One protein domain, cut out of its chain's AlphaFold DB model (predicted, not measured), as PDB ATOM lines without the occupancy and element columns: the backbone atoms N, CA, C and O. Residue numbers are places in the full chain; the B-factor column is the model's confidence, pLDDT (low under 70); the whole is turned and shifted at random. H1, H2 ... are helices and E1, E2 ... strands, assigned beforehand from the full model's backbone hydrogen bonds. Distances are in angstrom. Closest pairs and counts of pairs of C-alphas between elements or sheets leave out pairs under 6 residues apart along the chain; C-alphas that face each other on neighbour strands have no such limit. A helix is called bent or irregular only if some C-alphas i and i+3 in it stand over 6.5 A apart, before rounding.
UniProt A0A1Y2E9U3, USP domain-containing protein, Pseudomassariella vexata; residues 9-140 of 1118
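This is residues 9 to 140 of the 1118 residues of the protein "USP domain-containing protein" of Pseudomassariella vexata (UniProt A0A1Y2E9U3). A small antiparallel sheet of three strands lies on one side of two helix pairs, H2 with H5 and H4 with H7, the helices of each pair side by side and running opposite ways. H6 grazes the sheet, H1 lies close to H2, H4 and H6, short H3 makes a corner with H2, and a long loop leads from E3 to H7. The printed part has 132 residues, with seven named helices and three strands in the order H1 H2 H3 H4 E1 H5 H6 E2 E3 H7; the sheet's order is E1, E3, E2, and the class is mostly helix. It is compact, with a radius of gyration of the C-alphas of 15.8 A and spans of 48 by 39 by 22 A.

Look first at E3, residues 101 to 105, the inner strand. Its neighbour E2, residues 94 to 98, is antiparallel to it at 144 degrees; the two form a hairpin, with N 96 and O 103 2.9 A apart, within hydrogen-bond range. E1, residues 68 to 70, is its other antiparallel neighbour, at 145 degrees, with N 69 and O 104 2.8 A apart. H6, residues 81 to 90, only grazes the sheet, with residues 85 to 89. E1, H5, residues 74 to 79, H6 and E2 form a split strand-helix-strand unit, two strands running the same way with helices between and E3 between them in the sheet; its crossover is right-handed. H5 touches H2, residues 17 to 30, opposite ways at a shallow tilt of 33 degrees, only just short of steep; the closest C-alphas, of His 23 and Val 78, are 5.1 A apart. H2 and H3, residues 32 to 35, touch only at the corner, and only just, with 3 pairs of C-alphas within 8 A; the closest are those of Arg 28 and Tyr 35, 5.4 A apart, and H2 touches with residues 27 to 28 alone. H4, residues 46 to 58, touches H7, residues 121 to 135, opposite ways at a shallow tilt of 30 degrees; the closest C-alphas, of Leu 51 and Val 129, are 6.2 A apart. H1, residues 9 to 15, is close to H4 but not clearly touching, with the C-alphas of Phe 14 and Pro 46 the closest at 6.2 A. H2 and H4 are apart. Every O i to N i+4 pair is within hydrogen-bond range in H1, H4 and H7; in H2 it is 9 of 10, in H5 1 of 2 and in H6 3 of 6, and H3 is too short for such a pair.

Find C-alpha 101 at (-29.470, 52.424, 199.221); from there E3 runs 11.5 A to C-alpha 105, and E2 spans 11.3 A and E1 6.3 A. H1 begins at C-alpha 9, (-9.146, 61.713, 179.927), and spans 10.0 A; H2 spans 20.2 A, H3 5.4 A, H4 18.4 A and H5 8.9 A. H6 spans 15.8 A and is irregular: C-alphas 83 and 86 are 7.9 A apart. H7 spans 20.8 A and ends at C-alpha 135, (-15.912, 73.186, 179.464).

The two C-alphas farthest apart, of Arg 29 and Ala 114, are 49.3 A apart. The printed part has no cut. The link from E3 to H7, residues 106 to 120, is long. Mean pLDDT of the printed part is 76.7; look for values under 70 at residues 110 to 119 and 130 to 140, among others.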
ATOM      1  N   GLU A   9      -8.345  62.940 180.082       67.25
ATOM      2  CA  GLU A   9      -9.146  61.713 179.927       67.25
ATOM      3  C   GLU A   9     -10.556  61.862 180.524       67.25
ATOM      4  O   GLU A   9     -11.530  61.295 180.018       67.25
ATOM      5  N   VAL A  10     -10.711  62.692 181.557       71.00
ATOM      6  CA  VAL A  10     -12.016  63.049 182.127       71.00
ATOM      7  C   VAL A  10     -12.783  63.990 181.186       71.00
ATOM      8  O   VAL A  10     -13.983  63.788 180.967       71.00
ATOM      9  N   VAL A  11     -12.106  64.944 180.534       70.81
ATOM     10  CA  VAL A  11     -12.696  65.797 179.479       70.81
ATOM     11  C   VAL A  11     -13.146  64.971 178.265       70.81
ATOM     12  O   VAL A  11     -14.278  65.138 177.794       70.81
ATOM     13  N   LYS A  12     -12.326  64.017 177.799       73.38
ATOM     14  CA  LYS A  12     -12.679  63.063 176.730       73.38
ATOM     15  C   LYS A  12     -13.941  62.262 177.110       73.38
ATOM     16  O   LYS A  12     -14.900  62.230 176.335       73.38
ATOM     17  N   LYS A  13     -14.029  61.726 178.340       79.19
ATOM     18  CA  LYS A  13     -15.237  61.041 178.868       79.19
ATOM     19  C   LYS A  13     -16.478  61.944 178.963       79.19
ATOM     20  O   LYS A  13     -17.597  61.451 178.776       79.19
ATOM     21  N   PHE A  14     -16.324  63.237 179.265       76.19
ATOM     22  CA  PHE A  14     -17.440  64.192 179.282       76.19
ATOM     23  C   PHE A  14     -18.005  64.458 177.881       76.19
ATOM     24  O   PHE A  14     -19.225  64.589 177.743       76.19
ATOM     25  N   ARG A  15     -17.140  64.521 176.859       75.19
ATOM     26  CA  ARG A  15     -17.518  64.798 175.463       75.19
ATOM     27  C   ARG A  15     -17.974  63.552 174.684       75.19
ATOM     28  O   ARG A  15     -18.634  63.700 173.656       75.19
ATOM     29  N   ASP A  16     -17.714  62.332 175.168       81.19
ATOM     30  CA  ASP A  16     -18.186  61.104 174.507       81.19
ATOM     31  C   ASP A  16     -19.711  60.873 174.643       81.19
ATOM     32  O   ASP A  16     -20.224  60.275 175.597       81.19
ATOM     33  N   VAL A  17     -20.448  61.286 173.608       78.88
ATOM     34  CA  VAL A  17     -21.891  61.035 173.445       78.88
ATOM     35  C   VAL A  17     -22.208  59.544 173.213       78.88
ATOM     36  O   VAL A  17     -23.292  59.077 173.581       78.88
ATOM     37  N   LYS A  18     -21.279  58.760 172.641       81.69
ATOM     38  CA  LYS A  18     -21.464  57.316 172.407       81.69
ATOM     39  C   LYS A  18     -21.445  56.550 173.729       81.69
ATOM     40  O   LYS A  18     -22.284  55.668 173.891       81.69
ATOM     41  N   ARG A  19     -20.579  56.914 174.685       87.38
ATOM     42  CA  ARG A  19     -20.560  56.373 176.064       87.38
ATOM     43  C   ARG A  19     -21.921  56.512 176.750       87.38
ATOM     44  O   ARG A  19     -22.495  55.512 177.181       87.38
ATOM     45  N   VAL A  20     -22.487  57.723 176.762       83.56
ATOM     46  CA  VAL A  20     -23.812  57.999 177.358       83.56
ATOM     47  C   VAL A  20     -24.904  57.149 176.694       83.56
ATOM     48  O   VAL A  20     -25.709  56.523 177.387       83.56
ATOM     49  N   LYS A  21     -24.897  57.036 175.357       84.06
ATOM     50  CA  LYS A  21     -25.846  56.172 174.634       84.06
ATOM     51  C   LYS A  21     -25.666  54.686 174.973       84.06
ATOM     52  O   LYS A  21     -26.647  54.006 175.259       84.06
ATOM     53  N   GLN A  22     -24.430  54.185 175.018       86.06
ATOM     54  CA  GLN A  22     -24.137  52.803 175.421       86.06
ATOM     55  C   GLN A  22     -24.599  52.506 176.854       86.06
ATOM     56  O   GLN A  22     -25.019  51.383 177.134       86.06
ATOM     57  N   HIS A  23     -24.550  53.490 177.757       86.38
ATOM     58  CA  HIS A  23     -25.044  53.357 179.128       86.38
ATOM     59  C   HIS A  23     -26.574  53.361 179.199       86.38
ATOM     60  O   HIS A  23     -27.138  52.535 179.917       86.38
ATOM     61  N   LEU A  24     -27.259  54.168 178.381       86.62
ATOM     62  CA  LEU A  24     -28.714  54.082 178.214       86.62
ATOM     63  C   LEU A  24     -29.140  52.714 177.648       86.62
ATOM     64  O   LEU A  24     -30.030  52.065 178.198       86.62
ATOM     65  N   ASP A  25     -28.466  52.232 176.604       86.50
ATOM     66  CA  ASP A  25     -28.770  50.952 175.952       86.50
ATOM     67  C   ASP A  25     -28.334  49.732 176.791       86.50
ATOM     68  O   ASP A  25     -28.836  48.624 176.594       86.50
ATOM     69  N   ARG A  26     -27.422  49.900 177.759       85.31
ATOM     70  CA  ARG A  26     -27.135  48.909 178.815       85.31
ATOM     71  C   ARG A  26     -28.254  48.903 179.862       85.31
ATOM     72  O   ARG A  26     -28.880  47.867 180.070       85.31
ATOM     73  N   ALA A  27     -28.601  50.069 180.407       84.81
ATOM     74  CA  ALA A  27     -29.652  50.229 181.412       84.81
ATOM     75  C   ALA A  27     -31.039  49.747 180.928       84.81
ATOM     76  O   ALA A  27     -31.767  49.099 181.681       84.81
ATOM     77  N   ARG A  28     -31.380  49.986 179.652       86.94
ATOM     78  CA  ARG A  28     -32.590  49.459 178.991       86.94
ATOM     79  C   ARG A  28     -32.626  47.930 178.891       86.94
ATOM     80  O   ARG A  28     -33.710  47.362 178.916       86.94
ATOM     81  N   ARG A  29     -31.473  47.257 178.778       86.19
ATOM     82  CA  ARG A  29     -31.389  45.782 178.751       86.19
ATOM     83  C   ARG A  29     -31.438  45.163 180.147       86.19
ATOM     84  O   ARG A  29     -31.949  44.059 180.291       86.19
ATOM     85  N   GLU A  30     -30.912  45.860 181.150       85.00
ATOM     86  CA  GLU A  30     -30.817  45.368 182.532       85.00
ATOM     87  C   GLU A  30     -32.096  45.612 183.355       85.00
ATOM     88  O   GLU A  30     -32.438  44.791 184.202       85.00
ATOM     89  N   ASP A  31     -32.824  46.709 183.109       84.81
ATOM     90  CA  ASP A  31     -34.032  47.095 183.862       84.81
ATOM     91  C   ASP A  31     -35.079  47.720 182.903       84.81
ATOM     92  O   ASP A  31     -35.414  48.907 182.969       84.81
ATOM     93  N   SER A  32     -35.547  46.924 181.927       82.56
ATOM     94  CA  SER A  32     -36.342  47.405 180.777       82.56
ATOM     95  C   SER A  32     -37.630  48.138 181.157       82.56
ATOM     96  O   SER A  32     -37.960  49.134 180.514       82.56
ATOM     97  N   ASP A  33     -38.357  47.694 182.186       84.38
ATOM     98  CA  ASP A  33     -39.571  48.390 182.641       84.38
ATOM     99  C   ASP A  33     -39.240  49.742 183.294       84.38
ATOM    100  O   ASP A  33     -40.010  50.697 183.191       84.38
ATOM    101  N   ARG A  34     -38.060  49.873 183.914       82.94
ATOM    102  CA  ARG A  34     -37.623  51.108 184.575       82.94
ATOM    103  C   ARG A  34     -37.138  52.178 183.600       82.94
ATOM    104  O   ARG A  34     -37.254  53.360 183.928       82.94
ATOM    105  N   TYR A  35     -36.614  51.806 182.434       87.12
ATOM    106  CA  TYR A  35     -36.132  52.752 181.411       87.12
ATOM    107  C   TYR A  35     -37.036  52.848 180.170       87.12
ATOM    108  O   TYR A  35     -36.682  53.526 179.210       87.12
ATOM    109  N   LYS A  36     -38.227  52.240 180.217       80.44
ATOM    110  CA  LYS A  36     -39.237  52.240 179.146       80.44
ATOM    111  C   LYS A  36     -39.605  53.632 178.618       80.44
ATOM    112  O   LYS A  36     -39.724  53.811 177.413       80.44
ATOM    113  N   ASP A  37     -39.728  54.610 179.517       80.56
ATOM    114  CA  ASP A  37     -40.117  55.992 179.189       80.56
ATOM    115  C   ASP A  37     -38.907  56.928 178.958       80.56
ATOM    116  O   ASP A  37     -39.061  58.147 178.874       80.56
ATOM    117  N   ALA A  38     -37.679  56.393 178.913       80.62
ATOM    118  CA  ALA A  38     -36.468  57.183 178.692       80.62
ATOM    119  C   ALA A  38     -36.201  57.367 177.188       80.62
ATOM    120  O   ALA A  38     -35.932  56.397 176.477       80.62
ATOM    121  N   ALA A  39     -36.245  58.615 176.714       81.00
ATOM    122  CA  ALA A  39     -35.915  58.993 175.337       81.00
ATOM    123  C   ALA A  39     -34.423  58.776 174.998       81.00
ATOM    124  O   ALA A  39     -33.587  58.660 175.888       81.00
ATOM    125  N   ASP A  40     -34.056  58.766 173.714       75.12
ATOM    126  CA  ASP A  40     -32.671  58.491 173.274       75.12
ATOM    127  C   ASP A  40     -31.643  59.580 173.645       75.12
ATOM    128  O   ASP A  40     -30.439  59.339 173.586       75.12
ATOM    129  N   ASN A  41     -32.099  60.764 174.065       73.00
ATOM    130  CA  ASN A  41     -31.273  61.834 174.637       73.00
ATOM    131  C   ASN A  41     -31.222  61.809 176.181       73.00
ATOM    132  O   ASN A  41     -30.655  62.712 176.805       73.00
ATOM    133  N   TYR A  42     -31.821  60.802 176.823       75.06
ATOM    134  CA  TYR A  42     -31.876  60.705 178.277       75.06
ATOM    135  C   TYR A  42     -30.467  60.573 178.863       75.06
ATOM    136  O   TYR A  42     -29.734  59.643 178.545       75.06
ATOM    137  N   GLY A  43     -30.089  61.510 179.733       65.62
ATOM    138  CA  GLY A  43     -28.750  61.559 180.324       65.62
ATOM    139  C   GLY A  43     -27.711  62.385 179.551       65.62
ATOM    140  O   GLY A  43     -26.553  62.402 179.964       65.62
ATOM    141  N   GLN A  44     -28.085  63.122 178.501       71.94
ATOM    142  CA  GLN A  44     -27.201  64.148 177.930       71.94
ATOM    143  C   GLN A  44     -26.872  65.266 178.945       71.94
ATOM    144  O   GLN A  44     -27.622  65.517 179.895       71.94
ATOM    145  N   GLY A  45     -25.726  65.926 178.734       76.19
ATOM    146  CA  GLY A  45     -25.201  67.001 179.586       76.19
ATOM    147  C   GLY A  45     -24.557  66.535 180.905       76.19
ATOM    148  O   GLY A  45     -24.989  66.998 181.965       76.19
ATOM    149  N   PRO A  46     -23.538  65.646 180.893       81.69
ATOM    150  CA  PRO A  46     -22.864  65.207 182.118       81.69
ATOM    151  C   PRO A  46     -22.128  66.354 182.832       81.69
ATOM    152  O   PRO A  46     -22.217  66.438 184.053       81.69
ATOM    153  N   ILE A  47     -21.507  67.276 182.080       79.94
ATOM    154  CA  ILE A  47     -20.865  68.500 182.599       79.94
ATOM    155  C   ILE A  47     -21.884  69.330 183.391       79.94
ATOM    156  O   ILE A  47     -21.695  69.569 184.577       79.94
ATOM    157  N   GLN A  48     -23.022  69.675 182.773       81.69
ATOM    158  CA  GLN A  48     -24.086  70.450 183.420       81.69
ATOM    159  C   GLN A  48     -24.642  69.760 184.674       81.69
ATOM    160  O   GLN A  48     -25.014  70.420 185.644       81.69
ATOM    161  N   MET A  49     -24.713  68.425 184.674       84.12
ATOM    162  CA  MET A  49     -25.190  67.676 185.835       84.12
ATOM    163  C   MET A  49     -24.177  67.678 186.988       84.12
ATOM    164  O   MET A  49     -24.594  67.851 188.131       84.12
ATOM    165  N   LEU A  50     -22.875  67.553 186.708       85.88
ATOM    166  CA  LEU A  50     -21.840  67.696 187.734       85.88
ATOM    167  C   LEU A  50     -21.764  69.138 188.252       85.88
ATOM    168  O   LEU A  50     -21.768  69.339 189.461       85.88
ATOM    169  N   LEU A  51     -21.818  70.135 187.362       82.06
ATOM    170  CA  LEU A  51     -21.885  71.558 187.711       82.06
ATOM    171  C   LEU A  51     -23.079  71.863 188.636       82.06
ATOM    172  O   LEU A  51     -22.943  72.623 189.593       82.06
ATOM    173  N   THR A  52     -24.232  71.219 188.404       84.44
ATOM    174  CA  THR A  52     -25.400  71.305 189.300       84.44
ATOM    175  C   THR A  52     -25.076  70.737 190.685       84.44
ATOM    176  O   THR A  52     -25.318  71.405 191.685       84.44
ATOM    177  N   TYR A  53     -24.486  69.536 190.760       88.88
ATOM    178  CA  TYR A  53     -24.113  68.914 192.037       88.88
ATOM    179  C   TYR A  53     -23.035  69.700 192.798       88.88
ATOM    180  O   TYR A  53     -23.093  69.783 194.023       88.88
ATOM    181  N   MET A  54     -22.076  70.311 192.101       85.62
ATOM    182  CA  MET A  54     -21.015  71.081 192.752       85.62
ATOM    183  C   MET A  54     -21.535  72.404 193.323       85.62
ATOM    184  O   MET A  54     -21.259  72.721 194.481       85.62
ATOM    185  N   ASN A  55     -22.402  73.109 192.589       83.38
ATOM    186  CA  ASN A  55     -23.118  74.271 193.121       83.38
ATOM    187  C   ASN A  55     -24.065  73.901 194.280       83.38
ATOM    188  O   ASN A  55     -24.136  74.632 195.268       83.38
ATOM    189  N   ASP A  56     -24.745  72.752 194.214       84.25
ATOM    190  CA  ASP A  56     -25.587  72.241 195.305       84.25
ATOM    191  C   ASP A  56     -24.800  71.986 196.606       84.25
ATOM    192  O   ASP A  56     -25.357  72.147 197.693       84.25
ATOM    193  N   GLY A  57     -23.524  71.590 196.508       83.75
ATOM    194  CA  GLY A  57     -22.637  71.397 197.661       83.75
ATOM    195  C   GLY A  57     -22.023  72.695 198.184       83.75
ATOM    196  O   GLY A  57     -22.023  72.922 199.391       83.75
ATOM    197  N   LEU A  58     -21.569  73.591 197.300       81.50
ATOM    198  CA  LEU A  58     -20.997  74.894 197.687       81.50
ATOM    199  C   LEU A  58     -21.984  75.806 198.431       81.50
ATOM    200  O   LEU A  58     -21.552  76.660 199.212       81.50
ATOM    201  N   ASN A  59     -23.286  75.609 198.196       79.81
ATOM    202  CA  ASN A  59     -24.384  76.340 198.831       79.81
ATOM    203  C   ASN A  59     -25.029  75.603 200.027       79.81
ATOM    204  O   ASN A  59     -25.952  76.147 200.637       79.81
ATOM    205  N   GLN A  60     -24.580  74.389 200.376       77.81
ATOM    206  CA  GLN A  60     -25.122  73.642 201.518       77.81
ATOM    207  C   GLN A  60     -24.722  74.293 202.858       77.81
ATOM    208  O   GLN A  60     -23.548  74.575 203.099       77.81
ATOM    209  N   GLN A  61     -25.694  74.499 203.754       69.94
ATOM    210  CA  GLN A  61     -25.461  75.054 205.090       69.94
ATOM    211  C   GLN A  61     -25.102  73.963 206.111       69.94
ATOM    212  O   GLN A  61     -25.525  72.814 205.995       69.94
ATOM    213  N   GLU A  62     -24.393  74.334 207.184       61.34
ATOM    214  CA  GLU A  62     -23.991  73.421 208.278       61.34
ATOM    215  C   GLU A  62     -25.160  72.732 209.013       61.34
ATOM    216  O   GLU A  62     -24.945  71.770 209.750       61.34
ATOM    217  N   HIS A  63     -26.387  73.235 208.858       66.50
ATOM    218  CA  HIS A  63     -27.594  72.671 209.471       66.50
ATOM    219  C   HIS A  63     -28.451  71.848 208.494       66.50
ATOM    220  O   HIS A  63     -29.412  71.210 208.928       66.50
ATOM    221  N   ASP A  64     -28.107  71.826 207.204       70.88
ATOM    222  CA  ASP A  64     -28.799  71.003 206.212       70.88
ATOM    223  C   ASP A  64     -28.341  69.535 206.311       70.88
ATOM    224  O   ASP A  64     -27.144  69.272 206.463       70.88
ATOM    225  N   PRO A  65     -29.239  68.545 206.143       73.19
ATOM    226  CA  PRO A  65     -28.833  67.146 206.034       73.19
ATOM    227  C   PRO A  65     -27.926  66.947 204.809       73.19
ATOM    228  O   PRO A  65     -28.258  67.401 203.714       73.19
ATOM    229  N   LEU A  66     -26.782  66.268 204.983       69.69
ATOM    230  CA  LEU A  66     -25.782  66.057 203.921       69.69
ATOM    231  C   LEU A  66     -26.434  65.563 202.622       69.69
ATOM    232  O   LEU A  66     -27.068  64.499 202.594       69.69
ATOM    233  N   ARG A  67     -26.277  66.343 201.544       83.06
ATOM    234  CA  ARG A  67     -26.817  65.998 200.227       83.06
ATOM    235  C   ARG A  67     -26.197  64.693 199.730       83.06
ATOM    236  O   ARG A  67     -25.047  64.360 200.031       83.06
ATOM    237  N   ARG A  68     -26.988  63.923 198.978       87.06
ATOM    238  CA  ARG A  68     -26.566  62.623 198.449       87.06
ATOM    239  C   ARG A  68     -27.174  62.306 197.088       87.06
ATOM    240  O   ARG A  68     -28.369  62.505 196.865       87.06
ATOM    241  N   ILE A  69     -26.365  61.733 196.206       88.44
ATOM    242  CA  ILE A  69     -26.790  61.174 194.922       88.44
ATOM    243  C   ILE A  69     -26.928  59.663 195.102       88.44
ATOM    244  O   ILE A  69     -25.939  58.946 195.231       88.44
ATOM    245  N   LYS A  70     -28.166  59.161 195.096       87.88
ATOM    246  CA  LYS A  70     -28.442  57.716 195.052       87.88
ATOM    247  C   LYS A  70     -27.803  57.143 193.783       87.88
ATOM    248  O   LYS A  70     -28.218  57.551 192.696       87.88
ATOM    249  N   LYS A  71     -26.867  56.188 193.871       85.44
ATOM    250  CA  LYS A  71     -26.177  55.665 192.669       85.44
ATOM    251  C   LYS A  71     -27.161  55.075 191.662       85.44
ATOM    252  O   LYS A  71     -27.071  55.348 190.473       85.44
ATOM    253  N   ARG A  72     -28.209  54.392 192.147       82.00
ATOM    254  CA  ARG A  72     -29.303  53.838 191.323       82.00
ATOM    255  C   ARG A  72     -30.171  54.910 190.619       82.00
ATOM    256  O   ARG A  72     -31.145  54.547 189.954       82.00
ATOM    257  N   ASN A  73     -29.907  56.214 190.750       87.44
ATOM    258  CA  ASN A  73     -30.650  57.273 190.052       87.44
ATOM    259  C   ASN A  73     -30.544  57.101 188.522       87.44
ATOM    260  O   ASN A  73     -29.449  56.987 187.979       87.44
ATOM    261  N   LYS A  74     -31.694  57.111 187.828       84.50
ATOM    262  CA  LYS A  74     -31.776  56.873 186.376       84.50
ATOM    263  C   LYS A  74     -30.878  57.812 185.556       84.50
ATOM    264  O   LYS A  74     -30.269  57.354 184.598       84.50
ATOM    265  N   LYS A  75     -30.791  59.105 185.907       82.38
ATOM    266  CA  LYS A  75     -29.965  60.079 185.169       82.38
ATOM    267  C   LYS A  75     -28.481  59.924 185.521       82.38
ATOM    268  O   LYS A  75     -27.650  59.922 184.621       82.38
ATOM    269  N   PHE A  76     -28.158  59.692 186.798       86.62
ATOM    270  CA  PHE A  76     -26.778  59.448 187.242       86.62
ATOM    271  C   PHE A  76     -26.147  58.237 186.540       86.62
ATOM    272  O   PHE A  76     -25.080  58.378 185.946       86.62
ATOM    273  N   MET A  77     -26.844  57.093 186.527       84.75
ATOM    274  CA  MET A  77     -26.392  55.845 185.890       84.75
ATOM    275  C   MET A  77     -26.059  55.982 184.398       84.75
ATOM    276  O   MET A  77     -25.230  55.223 183.897       84.75
ATOM    277  N   VAL A  78     -26.720  56.907 183.692       86.31
ATOM    278  CA  VAL A  78     -26.594  57.076 182.236       86.31
ATOM    279  C   VAL A  78     -25.595  58.180 181.869       86.31
ATOM    280  O   VAL A  78     -24.776  57.976 180.978       86.31
ATOM    281  N   SER A  79     -25.605  59.325 182.561       81.88
ATOM    282  CA  SER A  79     -24.690  60.444 182.270       81.88
ATOM    283  C   SER A  79     -23.270  60.228 182.801       81.88
ATOM    284  O   SER A  79     -22.293  60.512 182.103       81.88
ATOM    285  N   ILE A  80     -23.155  59.778 184.056       81.69
ATOM    286  CA  ILE A  80     -21.894  59.727 184.812       81.69
ATOM    287  C   ILE A  80     -21.505  58.265 185.037       81.69
ATOM    288  O   ILE A  80     -20.486  57.833 184.508       81.69
ATOM    289  N   SER A  81     -22.369  57.472 185.679       80.25
ATOM    290  CA  SER A  81     -22.071  56.075 186.032       80.25
ATOM    291  C   SER A  81     -20.777  55.966 186.863       80.25
ATOM    292  O   SER A  81     -20.403  56.926 187.530       80.25
ATOM    293  N   ASN A  82     -20.094  54.823 186.826       82.00
ATOM    294  CA  ASN A  82     -18.825  54.630 187.538       82.00
ATOM    295  C   ASN A  82     -17.616  55.298 186.835       82.00
ATOM    296  O   ASN A  82     -16.519  55.318 187.382       82.00
ATOM    297  N   ASP A  83     -17.782  55.846 185.621       80.94
ATOM    298  CA  ASP A  83     -16.672  56.302 184.755       80.94
ATOM    299  C   ASP A  83     -15.879  57.496 185.328       80.94
ATOM    300  O   ASP A  83     -14.782  57.812 184.846       80.94
ATOM    301  N   PHE A  84     -16.457  58.159 186.335       85.44
ATOM    302  CA  PHE A  84     -15.950  59.339 187.038       85.44
ATOM    303  C   PHE A  84     -15.812  59.105 188.554       85.44
ATOM    304  O   PHE A  84     -15.661  60.077 189.295       85.44
ATOM    305  N   ASP A  85     -15.879  57.858 189.039       85.38
ATOM    306  CA  ASP A  85     -15.797  57.570 190.480       85.38
ATOM    307  C   ASP A  85     -14.493  58.130 191.090       85.38
ATOM    308  O   ASP A  85     -14.535  58.738 192.158       85.38
ATOM    309  N   ASP A  86     -13.366  58.056 190.372       82.25
ATOM    310  CA  ASP A  86     -12.085  58.647 190.795       82.25
ATOM    311  C   ASP A  86     -12.138  60.183 190.907       82.25
ATOM    312  O   ASP A  86     -11.612  60.755 191.862       82.25
ATOM    313  N   LEU A  87     -12.825  60.866 189.977       83.81
ATOM    314  CA  LEU A  87     -13.028  62.320 190.031       83.81
ATOM    315  C   LEU A  87     -13.853  62.693 191.269       83.81
ATOM    316  O   LEU A  87     -13.463  63.594 192.014       83.81
ATOM    317  N   LEU A  88     -14.960  61.980 191.507       87.19
ATOM    318  CA  LEU A  88     -15.844  62.189 192.656       87.19
ATOM    319  C   LEU A  88     -15.102  61.947 193.982       87.19
ATOM    320  O   LEU A  88     -15.183  62.779 194.886       87.19
ATOM    321  N   VAL A  89     -14.307  60.880 194.082       87.56
ATOM    322  CA  VAL A  89     -13.448  60.625 195.251       87.56
ATOM    323  C   VAL A  89     -12.387  61.721 195.410       87.56
ATOM    324  O   VAL A  89     -12.172  62.195 196.525       87.56
ATOM    325  N   SER A  90     -11.782  62.215 194.322       82.69
ATOM    326  CA  SER A  90     -10.821  63.331 194.382       82.69
ATOM    327  C   SER A  90     -11.451  64.653 194.852       82.69
ATOM    328  O   SER A  90     -10.749  65.518 195.382       82.69
ATOM    329  N   LEU A  91     -12.762  64.817 194.651       83.31
ATOM    330  CA  LEU A  91     -13.575  65.930 195.145       83.31
ATOM    331  C   LEU A  91     -14.117  65.673 196.565       83.31
ATOM    332  O   LEU A  91     -14.804  66.527 197.116       83.31
ATOM    333  N   GLY A  92     -13.804  64.536 197.190       85.06
ATOM    334  CA  GLY A  92     -14.225  64.217 198.555       85.06
ATOM    335  C   GLY A  92     -15.668  63.716 198.684       85.06
ATOM    336  O   GLY A  92     -16.217  63.760 199.783       85.06
ATOM    337  N   PHE A  93     -16.296  63.239 197.604       88.75
ATOM    338  CA  PHE A  93     -17.549  62.487 197.723       88.75
ATOM    339  C   PHE A  93     -17.280  61.111 198.352       88.75
ATOM    340  O   PHE A  93     -16.350  60.404 197.964       88.75
ATOM    341  N   GLU A  94     -18.135  60.688 199.284       87.44
ATOM    342  CA  GLU A  94     -17.994  59.409 199.990       87.44
ATOM    343  C   GLU A  94     -19.126  58.436 199.628       87.44
ATOM    344  O   GLU A  94     -20.308  58.758 199.761       87.44
ATOM    345  N   SER A  95     -18.783  57.215 199.210       88.62
ATOM    346  CA  SER A  95     -19.763  56.158 198.928       88.62
ATOM    347  C   SER A  95     -20.276  55.544 200.232       88.62
ATOM    348  O   SER A  95     -19.507  54.918 200.963       88.62
ATOM    349  N   LYS A  96     -21.574  55.679 200.529       86.69
ATOM    350  CA  LYS A  96     -22.191  55.142 201.754       86.69
ATOM    351  C   LYS A  96     -23.566  54.528 201.495       86.69
ATOM    352  O   LYS A  96     -24.384  55.065 200.752       86.69
ATOM    353  N   MET A  97     -23.848  53.439 202.209       84.50
ATOM    354  CA  MET A  97     -25.198  52.886 202.333       84.50
ATOM    355  C   MET A  97     -26.036  53.790 203.243       84.50
ATOM    356  O   MET A  97     -25.792  53.857 204.447       84.50
ATOM    357  N   VAL A  98     -27.037  54.467 202.679       79.94
ATOM    358  CA  VAL A  98     -27.956  55.355 203.409       79.94
ATOM    359  C   VAL A  98     -29.385  54.890 203.144       79.94
ATOM    360  O   VAL A  98     -29.772  54.741 201.990       79.94
ATOM    361  N   GLU A  99     -30.171  54.637 204.196       79.19
ATOM    362  CA  GLU A  99     -31.557  54.127 204.081       79.19
ATOM    363  C   GLU A  99     -31.667  52.833 203.233       79.19
ATOM    364  O   GLU A  99     -32.623  52.635 202.489       79.19
ATOM    365  N   ASN A 100     -30.677  51.938 203.356       81.50
ATOM    366  CA  ASN A 100     -30.503  50.712 202.555       81.50
ATOM    367  C   ASN A 100     -30.249  50.926 201.042       81.50
ATOM    368  O   ASN A 100     -30.327  49.967 200.275       81.50
ATOM    369  N   GLU A 101     -29.864  52.130 200.607       79.56
ATOM    370  CA  GLU A 101     -29.470  52.424 199.221       79.56
ATOM    371  C   GLU A 101     -28.034  52.970 199.130       79.56
ATOM    372  O   GLU A 101     -27.659  53.897 199.852       79.56
ATOM    373  N   ASP A 102     -27.231  52.435 198.202       88.00
ATOM    374  CA  ASP A 102     -25.876  52.939 197.935       88.00
ATOM    375  C   ASP A 102     -25.932  54.336 197.291       88.00
ATOM    376  O   ASP A 102     -26.615  54.561 196.280       88.00
ATOM    377  N   SER A 103     -25.245  55.291 197.912       90.38
ATOM    378  CA  SER A 103     -25.314  56.716 197.597       90.38
ATOM    379  C   SER A 103     -23.940  57.378 197.708       90.38
ATOM    380  O   SER A 103     -23.205  57.142 198.665       90.38
ATOM    381  N   TRP A 104     -23.629  58.273 196.773       90.94
ATOM    382  CA  TRP A 104     -22.543  59.243 196.921       90.94
ATOM    383  C   TRP A 104     -23.003  60.375 197.844       90.94
ATOM    384  O   TRP A 104     -23.991  61.045 197.539       90.94
ATOM    385  N   VAL A 105     -22.325  60.576 198.971       89.50
ATOM    386  CA  VAL A 105     -22.595  61.636 199.957       89.50
ATOM    387  C   VAL A 105     -21.599  62.779 199.758       89.50
ATOM    388  O   VAL A 105     -20.429  62.535 199.469       89.50
ATOM    389  N   PHE A 106     -22.073  64.017 199.882       89.94
ATOM    390  CA  PHE A 106     -21.275  65.220 199.645       89.94
ATOM    391  C   PHE A 106     -20.352  65.505 200.851       89.94
ATOM    392  O   PHE A 106     -20.757  65.251 201.992       89.94
ATOM    393  N   PRO A 107     -19.144  66.062 200.640       85.31
ATOM    394  CA  PRO A 107     -18.300  66.555 201.725       85.31
ATOM    395  C   PRO A 107     -18.914  67.787 202.405       85.31
ATOM    396  O   PRO A 107     -19.672  68.543 201.800       85.31
ATOM    397  N   SER A 108     -18.525  68.040 203.658       80.88
ATOM    398  CA  SER A 108     -18.796  69.325 204.311       80.88
ATOM    399  C   SER A 108     -17.725  70.339 203.908       80.88
ATOM    400  O   SER A 108     -16.556  70.177 204.257       80.88
ATOM    401  N   LEU A 109     -18.119  71.376 203.164       77.38
ATOM    402  CA  LEU A 109     -17.212  72.394 202.612       77.38
ATOM    403  C   LEU A 109     -17.050  73.632 203.514       77.38
ATOM    404  O   LEU A 109     -16.313  74.554 203.169       77.38
ATOM    405  N   GLY A 110     -17.726  73.658 204.667       67.94
ATOM    406  CA  GLY A 110     -17.787  74.823 205.551       67.94
ATOM    407  C   GLY A 110     -18.625  75.978 204.988       67.94
ATOM    408  O   GLY A 110     -19.069  75.963 203.835       67.94
ATOM    409  N   LYS A 111     -18.864  76.996 205.825       65.25
ATOM    410  CA  LYS A 111     -19.622  78.193 205.424       65.25
ATOM    411  C   LYS A 111     -18.928  78.939 204.272       65.25
ATOM    412  O   LYS A 111     -17.697  78.959 204.234       65.25
ATOM    413  N   PRO A 112     -19.686  79.612 203.386       58.81
ATOM    414  CA  PRO A 112     -19.118  80.577 202.451       58.81
ATOM    415  C   PRO A 112     -18.318  81.648 203.203       58.81
ATOM    416  O   PRO A 112     -18.827  82.274 204.136       58.81
ATOM    417  N   LEU A 113     -17.063  81.844 202.804       56.12
ATOM    418  CA  LEU A 113     -16.179  82.889 203.319       56.12
ATOM    419  C   LEU A 113     -16.048  83.997 202.271       56.12
ATOM    420  O   LEU A 113     -16.108  83.727 201.077       56.12
ATOM    421  N   ALA A 114     -15.810  85.238 202.704       47.56
ATOM    422  CA  ALA A 114     -15.604  86.366 201.784       47.56
ATOM    423  C   ALA A 114     -14.360  86.199 200.882       47.56
ATOM    424  O   ALA A 114     -14.286  86.804 199.816       47.56
ATOM    425  N   ARG A 115     -13.399  85.364 201.303       41.97
ATOM    426  CA  ARG A 115     -12.352  84.761 200.467       41.97
ATOM    427  C   ARG A 115     -12.115  83.330 200.950       41.97
ATOM    428  O   ARG A 115     -11.872  83.126 202.141       41.97
ATOM    429  N   THR A 116     -12.176  82.353 200.050       58.59
ATOM    430  CA  THR A 116     -11.874  80.951 200.365       58.59
ATOM    431  C   THR A 116     -10.354  80.734 200.393       58.59
ATOM    432  O   THR A 116      -9.679  81.121 199.440       58.59
ATOM    433  N   PRO A 117      -9.765  80.138 201.450       50.31
ATOM    434  CA  PRO A 117      -8.322  79.907 201.491       50.31
ATOM    435  C   PRO A 117      -7.868  78.861 200.461       50.31
ATOM    436  O   PRO A 117      -8.456  77.779 200.357       50.31
ATOM    437  N   ILE A 118      -6.792  79.173 199.734       46.34
ATOM    438  CA  ILE A 118      -6.187  78.300 198.717       46.34
ATOM    439  C   ILE A 118      -5.753  76.970 199.356       46.34
ATOM    440  O   ILE A 118      -5.263  76.936 200.485       46.34
ATOM    441  N   GLY A 119      -5.957  75.859 198.642       51.81
ATOM    442  CA  GLY A 119      -5.645  74.510 199.127       51.81
ATOM    443  C   GLY A 119      -6.690  73.904 200.074       51.81
ATOM    444  O   GLY A 119      -6.527  72.764 200.509       51.81
ATOM    445  N   THR A 120      -7.783  74.613 200.381       72.31
ATOM    446  CA  THR A 120      -8.947  74.004 201.047       72.31
ATOM    447  C   THR A 120      -9.786  73.185 200.065       72.31
ATOM    448  O   THR A 120      -9.808  73.451 198.863       72.31
ATOM    449  N   LEU A 121     -10.549  72.210 200.578       78.12
ATOM    450  CA  LEU A 121     -11.481  71.436 199.750       78.12
ATOM    451  C   LEU A 121     -12.569  72.321 199.117       78.12
ATOM    452  O   LEU A 121     -13.022  72.025 198.016       78.12
ATOM    453  N   ARG A 122     -12.946  73.428 199.776       80.69
ATOM    454  CA  ARG A 122     -13.875  74.416 199.217       80.69
ATOM    455  C   ARG A 122     -13.272  75.144 198.012       80.69
ATOM    456  O   ARG A 122     -13.942  75.198 196.989       80.69
ATOM    457  N   ALA A 123     -12.017  75.600 198.098       67.12
ATOM    458  CA  ALA A 123     -11.324  76.203 196.955       67.12
ATOM    459  C   ALA A 123     -11.291  75.226 195.770       67.12
ATOM    460  O   ALA A 123     -11.770  75.565 194.698       67.12
ATOM    461  N   LYS A 124     -10.909  73.959 196.007       73.38
ATOM    462  CA  LYS A 124     -10.908  72.917 194.961       73.38
ATOM    463  C   LYS A 124     -12.279  72.724 194.284       73.38
ATOM    464  O   LYS A 124     -12.338  72.369 193.110       73.38
ATOM    465  N   TRP A 125     -13.389  72.924 195.000       82.19
ATOM    466  CA  TRP A 125     -14.732  72.880 194.405       82.19
ATOM    467  C   TRP A 125     -15.075  74.148 193.618       82.19
ATOM    468  O   TRP A 125     -15.754  74.045 192.601       82.19
ATOM    469  N   GLU A 126     -14.627  75.318 194.066       75.50
ATOM    470  CA  GLU A 126     -14.828  76.597 193.373       75.50
ATOM    471  C   GLU A 126     -13.989  76.652 192.076       75.50
ATOM    472  O   GLU A 126     -14.531  76.983 191.020       75.50
ATOM    473  N   ASP A 127     -12.739  76.176 192.116       63.47
ATOM    474  CA  ASP A 127     -11.845  76.007 190.959       63.47
ATOM    475  C   ASP A 127     -12.458  75.062 189.898       63.47
ATOM    476  O   ASP A 127     -12.631  75.429 188.736       63.47
ATOM    477  N   VAL A 128     -12.882  73.854 190.302       71.19
ATOM    478  CA  VAL A 128     -13.475  72.863 189.380       71.19
ATOM    479  C   VAL A 128     -14.851  73.305 188.859       71.19
ATOM    480  O   VAL A 128     -15.234  72.927 187.751       71.19
ATOM    481  N   VAL A 129     -15.600  74.138 189.593       73.69
ATOM    482  CA  VAL A 129     -16.814  74.779 189.055       73.69
ATOM    483  C   VAL A 129     -16.472  75.739 187.913       73.69
ATOM    484  O   VAL A 129     -17.166  75.703 186.896       73.69
ATOM    485  N   ALA A 130     -15.399  76.529 188.028       57.59
ATOM    486  CA  ALA A 130     -14.942  77.395 186.940       57.59
ATOM    487  C   ALA A 130     -14.485  76.578 185.715       57.59
ATOM    488  O   ALA A 130     -14.927  76.852 184.597       57.59
ATOM    489  N   GLU A 131     -13.703  75.509 185.913       60.56
ATOM    490  CA  GLU A 131     -13.312  74.594 184.826       60.56
ATOM    491  C   GLU A 131     -14.534  73.969 184.125       60.56
ATOM    492  O   GLU A 131     -14.591  73.922 182.895       60.56
ATOM    493  N   LEU A 132     -15.561  73.544 184.874       67.00
ATOM    494  CA  LEU A 132     -16.799  73.002 184.297       67.00
ATOM    495  C   LEU A 132     -17.629  74.052 183.538       67.00
ATOM    496  O   LEU A 132     -18.293  73.678 182.572       67.00
ATOM    497  N   MET A 133     -17.597  75.333 183.931       58.28
ATOM    498  CA  MET A 133     -18.257  76.430 183.199       58.28
ATOM    499  C   MET A 133     -17.550  76.757 181.876       58.28
ATOM    500  O   MET A 133     -18.211  76.992 180.861       58.28
ATOM    501  N   ILE A 134     -16.214  76.707 181.857       53.12
ATOM    502  CA  ILE A 134     -15.415  76.834 180.630       53.12
ATOM    503  C   ILE A 134     -15.710  75.642 179.704       53.12
ATOM    504  O   ILE A 134     -16.075  75.819 178.540       53.12
ATOM    505  N   LEU A 135     -15.654  74.413 180.230       57.56
ATOM    506  CA  LEU A 135     -15.912  73.186 179.464       57.56
ATOM    507  C   LEU A 135     -17.361  73.046 178.961       57.56
ATOM    508  O   LEU A 135     -17.585  72.295 178.005       57.56
ATOM    509  N   SER A 136     -18.335  73.732 179.572       59.44
ATOM    510  CA  SER A 136     -19.735  73.762 179.125       59.44
ATOM    511  C   SER A 136     -20.046  74.859 178.101       59.44
ATOM    512  O   SER A 136     -21.207  74.971 177.696       59.44
ATOM    513  N   GLY A 137     -19.066  75.679 177.701       48.41
ATOM    514  CA  GLY A 137     -19.297  76.832 176.823       48.41
ATOM    515  C   GLY A 137     -20.196  77.899 177.457       48.41
ATOM    516  O   GLY A 137     -20.957  78.544 176.749       48.41
ATOM    517  N   HIS A 138     -20.173  78.025 178.791       43.44
ATOM    518  CA  HIS A 138     -20.895  79.068 179.536       43.44
ATOM    519  C   HIS A 138     -19.971  80.211 180.003       43.44
ATOM    520  O   HIS A 138     -20.401  81.079 180.760       43.44
ATOM    521  N   CYS A 139     -18.724  80.247 179.520       33.00
ATOM    522  CA  CYS A 139     -18.036  81.519 179.311       33.00
ATOM    523  C   CYS A 139     -18.847  82.291 178.256       33.00
ATOM    524  O   CYS A 139     -19.096  81.762 177.172       33.00
ATOM    525  N   GLY A 140     -19.363  83.464 178.625       32.59
ATOM    526  CA  GLY A 140     -20.248  84.244 177.765       32.59
ATOM    527  C   GLY A 140     -19.506  84.883 176.593       32.59
ATOM    528  O   GLY A 140     -18.312  85.161 176.678       32.59
TER     529      GLY A 140